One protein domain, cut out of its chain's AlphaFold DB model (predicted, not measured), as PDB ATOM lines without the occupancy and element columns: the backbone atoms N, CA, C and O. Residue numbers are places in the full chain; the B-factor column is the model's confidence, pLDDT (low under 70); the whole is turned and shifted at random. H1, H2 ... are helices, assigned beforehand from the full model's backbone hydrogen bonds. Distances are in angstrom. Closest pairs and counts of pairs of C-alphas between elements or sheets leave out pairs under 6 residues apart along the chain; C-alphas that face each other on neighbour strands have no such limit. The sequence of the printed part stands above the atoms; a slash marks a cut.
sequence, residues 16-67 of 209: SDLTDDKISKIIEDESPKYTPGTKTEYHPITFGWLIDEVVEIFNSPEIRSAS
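What this domain is: This is residues 16 to 67 of the 209 residues of the protein "Beta-lactamase domain-containing protein" of Heligmosomoides polygyrus (UniProt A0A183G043). The model is a loose, open arrangement of two helices set steeply to each other, H1 and the longer H2, joined by a wide loop of residues 30 to 45 that swings out far from both before it comes back. At the other end of H2 the chain turns into the short helix H3, and residues 57 to 67 stick out there, so that loop and H3 lie at opposite ends of the longest axis. The printed part has 52 residues, with three named helices in the order H1, H2, H3 and no named strand; the class is all helix. The whole is loose, with a radius of gyration of the C-alphas of 13.4 A, and the C-alphas span 37 by 31 by 18 A.

Where its parts are: Begin at C-alpha 16, at (5.406, -11.100, 28.713), and go on to Asp 20, where H1 begins at (12.049, -2.411, 30.079). H1 holds residues 20 to 29 and is 14.2 A long from first to last C-alpha. Residues 30 to 45 then belong to no named element. Find C-alpha 46 at (16.639, -5.177, 18.072); from there H2, residues 46 to 59, runs 20.2 A to C-alpha 59. After Ser 60 comes H3, residues 61 to 65, 6.0 A long, which ends at C-alpha 65, at (20.039, 15.212, 38.192).

How they stand to each other: Look first at H1 and H2, which only just touch, with 3 pairs of C-alphas within 8 A. H2 touches H1 with residues 49 to 53 alone, and the closest C-alphas of the two helices, those of Ser 24 and Glu 53, are 6.8 A apart. Their lines stand at a steep tilt of 65 degrees, and they run opposite ways. H2 and H3 are close but not clearly touching; their closest C-alphas, those of Ile 57 and Ile 63, are 6.6 A apart. H1 and H3 are apart. In H1 and H3 every O i to N i+4 pair is within hydrogen-bond range; in H2 it is 8 of 10.

The domain as a whole: The two C-alphas farthest apart are those of Lys 39 and Ser 65, at 37.3 A. The C-alphas of Ser 16 and Ser 67, the first and last printed, are 34.8 A apart. The link from H1 to H2, with 16 residues, is long, and the link from H2 to H3, with 1 residue, is tight. Residues 28 to 45 stand free, of which 28 and 29 belong to H1. Residues 57 to 67 stand free too, of which 57 to 59 belong to H2 and 61 to 65 to H3. The printed part has no cut. In the B-factor column the mean pLDDT of the printed part is 87.4, and no printed residue is under 70.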
ATOM      1  N   SER A  16       5.394 -11.543  27.311       85.44
ATOM      2  CA  SER A  16       5.406 -11.100  28.713       85.44
ATOM      3  C   SER A  16       6.787 -10.649  29.204       85.44
ATOM      4  O   SER A  16       6.887 -10.062  30.278       85.44
ATOM      5  N   ASP A  17       7.840 -10.895  28.421       80.69
ATOM      6  CA  ASP A  17       9.206 -10.452  28.698       80.69
ATOM      7  C   ASP A  17       9.518  -9.067  28.110       80.69
ATOM      8  O   ASP A  17      10.592  -8.535  28.369       80.69
ATOM      9  N   LEU A  18       8.587  -8.464  27.355       84.06
ATOM     10  CA  LEU A  18       8.722  -7.131  26.748       84.06
ATOM     11  C   LEU A  18       8.533  -5.993  27.769       84.06
ATOM     12  O   LEU A  18       7.773  -5.056  27.539       84.06
ATOM     13  N   THR A  19       9.183  -6.120  28.919       86.19
ATOM     14  CA  THR A  19       9.284  -5.090  29.957       86.19
ATOM     15  C   THR A  19      10.681  -4.487  29.921       86.19
ATOM     16  O   THR A  19      11.633  -5.256  29.760       86.19
ATOM     17  N   ASP A  20      10.798  -3.182  30.159       78.88
ATOM     18  CA  ASP A  20      12.049  -2.411  30.079       78.88
ATOM     19  C   ASP A  20      13.199  -3.122  30.817       78.88
ATOM     20  O   ASP A  20      14.182  -3.514  30.195       78.88
ATOM     21  N   ASP A  21      13.010  -3.493  32.090       85.94
ATOM     22  CA  ASP A  21      14.027  -4.192  32.899       85.94
ATOM     23  C   ASP A  21      14.559  -5.497  32.268       85.94
ATOM     24  O   ASP A  21      15.748  -5.815  32.359       85.94
ATOM     25  N   LYS A  22      13.684  -6.299  31.647       89.00
ATOM     26  CA  LYS A  22      14.071  -7.590  31.052       89.00
ATOM     27  C   LYS A  22      14.758  -7.404  29.709       89.00
ATOM     28  O   LYS A  22      15.751  -8.079  29.449       89.00
ATOM     29  N   ILE A  23      14.231  -6.522  28.860       90.06
ATOM     30  CA  ILE A  23      14.818  -6.245  27.546       90.06
ATOM     31  C   ILE A  23      16.168  -5.552  27.705       90.06
ATOM     32  O   ILE A  23      17.127  -5.978  27.061       90.06
ATOM     33  N   SER A  24      16.273  -4.588  28.621       89.81
ATOM     34  CA  SER A  24      17.533  -3.952  28.998       89.81
ATOM     35  C   SER A  24      18.560  -5.003  29.413       89.81
ATOM     36  O   SER A  24      19.665  -5.052  28.871       89.81
ATOM     37  N   LYS A  25      18.162  -5.964  30.261       90.75
ATOM     38  CA  LYS A  25      19.070  -7.030  30.689       90.75
ATOM     39  C   LYS A  25      19.510  -7.958  29.552       90.75
ATOM     40  O   LYS A  25      20.681  -8.326  29.479       90.75
ATOM     41  N   ILE A  26      18.594  -8.310  28.650       92.50
ATOM     42  CA  ILE A  26      18.918  -9.091  27.447       92.50
ATOM     43  C   ILE A  26      19.926  -8.332  26.575       92.50
ATOM     44  O   ILE A  26      20.878  -8.936  26.092       92.50
ATOM     45  N   ILE A  27      19.748  -7.019  26.398       91.81
ATOM     46  CA  ILE A  27      20.665  -6.169  25.628       91.81
ATOM     47  C   ILE A  27      22.051  -6.113  26.279       91.81
ATOM     48  O   ILE A  27      23.049  -6.246  25.572       91.81
ATOM     49  N   GLU A  28      22.120  -5.911  27.597       91.56
ATOM     50  CA  GLU A  28      23.379  -5.834  28.352       91.56
ATOM     51  C   GLU A  28      24.208  -7.118  28.265       91.56
ATOM     52  O   GLU A  28      25.434  -7.057  28.154       91.56
ATOM     53  N   ASP A  29      23.543  -8.270  28.341       94.06
ATOM     54  CA  ASP A  29      24.201  -9.576  28.373       94.06
ATOM     55  C   ASP A  29      24.528 -10.101  26.957       94.06
ATOM     56  O   ASP A  29      25.262 -11.083  26.804       94.06
ATOM     57  N   GLU A  30      24.018  -9.448  25.907       94.25
ATOM     58  CA  GLU A  30      24.190  -9.888  24.527       94.25
ATOM     59  C   GLU A  30      25.596  -9.608  23.975       94.25
ATOM     60  O   GLU A  30      26.147  -8.508  24.061       94.25
ATOM     61  N   SER A  31      26.161 -10.605  23.291       95.00
ATOM     62  CA  SER A  31      27.427 -10.463  22.575       95.00
ATOM     63  C   SER A  31      27.198 -10.151  21.089       95.00
ATOM     64  O   SER A  31      26.409 -10.831  20.424       95.00
ATOM     65  N   PRO A  32      27.930  -9.182  20.500       94.75
ATOM     66  CA  PRO A  32      27.877  -8.932  19.063       94.75
ATOM     67  C   PRO A  32      28.146 -10.206  18.243       94.75
ATOM     68  O   PRO A  32      29.185 -10.847  18.399       94.75
ATOM     69  N   LYS A  33      27.257 -10.536  17.297       95.00
ATOM     70  CA  LYS A  33      27.366 -11.688  16.376       95.00
ATOM     71  C   LYS A  33      28.549 -11.577  15.411       95.00
ATOM     72  O   LYS A  33      28.935 -12.538  14.750       95.00
ATOM     73  N   TYR A  34      29.123 -10.385  15.309       92.31
ATOM     74  CA  TYR A  34      30.342 -10.082  14.574       92.31
ATOM     75  C   TYR A  34      30.998  -8.830  15.163       92.31
ATOM     76  O   TYR A  34      30.341  -8.025  15.822       92.31
ATOM     77  N   THR A  35      32.294  -8.640  14.895       93.56
ATOM     78  CA  THR A  35      33.058  -7.486  15.386       93.56
ATOM     79  C   THR A  35      32.376  -6.165  14.994       93.56
ATOM     80  O   THR A  35      32.202  -5.916  13.790       93.56
ATOM     81  N   PRO A  36      32.018  -5.293  15.959       91.12
ATOM     82  CA  PRO A  36      31.386  -4.014  15.661       91.12
ATOM     83  C   PRO A  36      32.189  -3.181  14.653       91.12
ATOM     84  O   PRO A  36      33.419  -3.161  14.670       91.12
ATOM     85  N   GLY A  37      31.497  -2.519  13.730       87.00
ATOM     86  CA  GLY A  37      32.109  -1.707  12.672       87.00
ATOM     87  C   GLY A  37      32.526  -2.472  11.408       87.00
ATOM     88  O   GLY A  37      32.612  -1.852  10.346       87.00
ATOM     89  N   THR A  38      32.734  -3.794  11.479       88.62
ATOM     90  CA  THR A  38      33.288  -4.590  10.358       88.62
ATOM     91  C   THR A  38      32.268  -5.008   9.301       88.62
ATOM     92  O   THR A  38      32.633  -5.213   8.144       88.62
ATOM     93  N   LYS A  39      30.988  -5.110   9.669       87.88
ATOM     94  CA  LYS A  39      29.882  -5.458   8.767       87.88
ATOM     95  C   LYS A  39      28.685  -4.551   9.016       87.88
ATOM     96  O   LYS A  39      28.493  -4.067  10.131       87.88
ATOM     97  N   THR A  40      27.888  -4.346   7.973       87.12
ATOM     98  CA  THR A  40      26.590  -3.671   8.049       87.12
ATOM     99  C   THR A  40      25.500  -4.718   7.871       87.12
ATOM    100  O   THR A  40      25.488  -5.403   6.852       87.12
ATOM    101  N   GLU A  41      24.587  -4.821   8.828       88.56
ATOM    102  CA  GLU A  41      23.422  -5.705   8.767       88.56
ATOM    103  C   GLU A  41      22.195  -4.953   9.280       88.56
ATOM    104  O   GLU A  41      22.326  -4.006  10.053       88.56
ATOM    105  N   TYR A  42      21.011  -5.325   8.801       87.31
ATOM    106  CA  TYR A  42      19.765  -4.728   9.259       87.31
ATOM    107  C   TYR A  42      19.331  -5.354  10.591       87.31
ATOM    108  O   TYR A  42      19.418  -6.566  10.761       87.31
ATOM    109  N   HIS A  43      18.830  -4.527  11.512       88.25
ATOM    110  CA  HIS A  43      18.433  -4.899  12.878       88.25
ATOM    111  C   HIS A  43      16.906  -4.801  13.015       88.25
ATOM    112  O   HIS A  43      16.416  -3.902  13.694       88.25
ATOM    113  N   PRO A  44      16.117  -5.648  12.328       82.19
ATOM    114  CA  PRO A  44      14.669  -5.454  12.185       82.19
ATOM    115  C   PRO A  44      13.907  -5.460  13.513       82.19
ATOM    116  O   PRO A  44      12.852  -4.843  13.607       82.19
ATOM    117  N   ILE A  45      14.429  -6.179  14.509       83.12
ATOM    118  CA  ILE A  45      13.785  -6.383  15.809       83.12
ATOM    119  C   ILE A  45      14.514  -5.565  16.877       83.12
ATOM    120  O   ILE A  45      13.917  -4.729  17.546       83.12
ATOM    121  N   THR A  46      15.829  -5.749  16.989       89.50
ATOM    122  CA  THR A  46      16.639  -5.177  18.072       89.50
ATOM    123  C   THR A  46      16.848  -3.668  17.958       89.50
ATOM    124  O   THR A  46      17.103  -3.020  18.967       89.50
ATOM    125  N   PHE A  47      16.720  -3.069  16.766       87.31
ATOM    126  CA  PHE A  47      16.953  -1.632  16.576       87.31
ATOM    127  C   PHE A  47      16.048  -0.763  17.451       87.31
ATOM    128  O   PHE A  47      16.527   0.216  18.016       87.31
ATOM    129  N   GLY A  48      14.761  -1.115  17.552       87.06
ATOM    130  CA  GLY A  48      13.789  -0.353  18.336       87.06
ATOM    131  C   GLY A  48      14.192  -0.289  19.804       87.06
ATOM    132  O   GLY A  48      14.393   0.801  20.326       87.06
ATOM    133  N   TRP A  49      14.414  -1.451  20.421       89.38
ATOM    134  CA  TRP A  49      14.811  -1.542  21.827       89.38
ATOM    135  C   TRP A  49      16.183  -0.928  22.104       89.38
ATOM    136  O   TRP A  49      16.333  -0.193  23.068       89.38
ATOM    137  N   LEU A  50      17.167  -1.112  21.219       87.62
ATOM    138  CA  LEU A  50      18.478  -0.473  21.385       87.62
ATOM    139  C   LEU A  50      18.405   1.066  21.347       87.62
ATOM    140  O   LEU A  50      19.251   1.730  21.940       87.62
ATOM    141  N   ILE A  51      17.455   1.647  20.604       84.31
ATOM    142  CA  ILE A  51      17.202   3.096  20.634       84.31
ATOM    143  C   ILE A  51      16.458   3.483  21.912       84.31
ATOM    144  O   ILE A  51      16.763   4.530  22.481       84.31
ATOM    145  N   ASP A  52      15.499   2.665  22.334       84.44
ATOM    146  CA  ASP A  52      14.648   2.931  23.491       84.44
ATOM    147  C   ASP A  52      15.470   3.054  24.776       84.44
ATOM    148  O   ASP A  52      15.394   4.087  25.434       84.44
ATOM    149  N   GLU A  53      16.395   2.120  25.022       85.69
ATOM    150  CA  GLU A  53      17.332   2.175  26.158       85.69
ATOM    151  C   GLU A  53      18.070   3.522  26.238       85.69
ATOM    152  O   GLU A  53      18.221   4.128  27.298       85.69
ATOM    153  N   VAL A  54      18.503   4.059  25.092       82.12
ATOM    154  CA  VAL A  54      19.174   5.365  25.043       82.12
ATOM    155  C   VAL A  54      18.208   6.493  25.409       82.12
ATOM    156  O   VAL A  54      18.587   7.424  26.121       82.12
ATOM    157  N   VAL A  55      16.970   6.445  24.916       83.44
ATOM    158  CA  VAL A  55      15.943   7.456  25.200       83.44
ATOM    159  C   VAL A  55      15.544   7.430  26.677       83.44
ATOM    160  O   VAL A  55      15.415   8.496  27.288       83.44
ATOM    161  N   GLU A  56      15.391   6.248  27.265       83.56
ATOM    162  CA  GLU A  56      15.043   6.069  28.673       83.56
ATOM    163  C   GLU A  56      16.108   6.634  29.608       83.56
ATOM    164  O   GLU A  56      15.773   7.408  30.511       83.56
ATOM    165  N   ILE A  57      17.391   6.379  29.328       83.31
ATOM    166  CA  ILE A  57      18.511   6.942  30.097       83.31
ATOM    167  C   ILE A  57      18.395   8.472  30.198       83.31
ATOM    168  O   ILE A  57      18.567   9.036  31.275       83.31
ATOM    169  N   PHE A  58      18.049   9.175  29.116       83.44
ATOM    170  CA  PHE A  58      17.912  10.640  29.144       83.44
ATOM    171  C   PHE A  58      16.597  11.140  29.758       83.44
ATOM    172  O   PHE A  58      16.470  12.326  30.101       83.44
ATOM    173  N   ASN A  59      15.612  10.259  29.914       85.50
ATOM    174  CA  ASN A  59      14.360  10.553  30.599       85.50
ATOM    175  C   ASN A  59      14.398  10.239  32.100       85.50
ATOM    176  O   ASN A  59      13.603  10.831  32.834       85.50
ATOM    177  N   SER A  60      15.356   9.427  32.559       86.19
ATOM    178  CA  SER A  60      15.584   9.139  33.978       86.19
ATOM    179  C   SER A  60      15.815  10.429  34.791       86.19
ATOM    180  O   SER A  60      16.702  11.233  34.466       86.19
ATOM    181  N   PRO A  61      15.043  10.652  35.874       87.94
ATOM    182  CA  PRO A  61      15.278  11.745  36.816       87.94
ATOM    183  C   PRO A  61      16.688  11.728  37.416       87.94
ATOM    184  O   PRO A  61      17.297  12.786  37.583       87.94
ATOM    185  N   GLU A  62      17.223  10.543  37.698       87.81
ATOM    186  CA  GLU A  62      18.549  10.335  38.275       87.81
ATOM    187  C   GLU A  62      19.627  10.848  37.317       87.81
ATOM    188  O   GLU A  62      20.451  11.683  37.700       87.81
ATOM    189  N   ILE A  63      19.566  10.450  36.043       83.38
ATOM    190  CA  ILE A  63      20.510  10.903  35.011       83.38
ATOM    191  C   ILE A  63      20.378  12.405  34.757       83.38
ATOM    192  O   ILE A  63      21.386  13.110  34.653       83.38
ATOM    193  N   ARG A  64      19.152  12.938  34.726       84.25
ATOM    194  CA  ARG A  64      18.923  14.388  34.604       84.25
ATOM    195  C   ARG A  64      19.506  15.165  35.784       84.25
ATOM    196  O   ARG A  64      20.008  16.270  35.591       84.25
ATOM    197  N   SER A  65      19.475  14.593  36.987       86.88
ATOM    198  CA  SER A  65      20.039  15.212  38.192       86.88
ATOM    199  C   SER A  65      21.569  15.152  38.244       86.88
ATOM    200  O   SER A  65      22.200  16.060  38.792       86.88
ATOM    201  N   ALA A  66      22.181  14.150  37.604       85.06
ATOM    202  CA  ALA A  66      23.630  13.939  37.587       85.06
ATOM    203  C   ALA A  66      24.426  15.060  36.884       85.06
ATOM    204  O   ALA A  66      25.650  15.098  36.995       85.06
ATOM    205  N   SER A  67      23.749  16.000  36.207       77.50
ATOM    206  CA  SER A  67      24.332  17.240  35.673       77.50
ATOM    207  C   SER A  67      25.561  17.013  34.782       77.50
ATOM    208  O   SER A  67      26.597  17.650  34.963       77.50
TER     209      SER A  67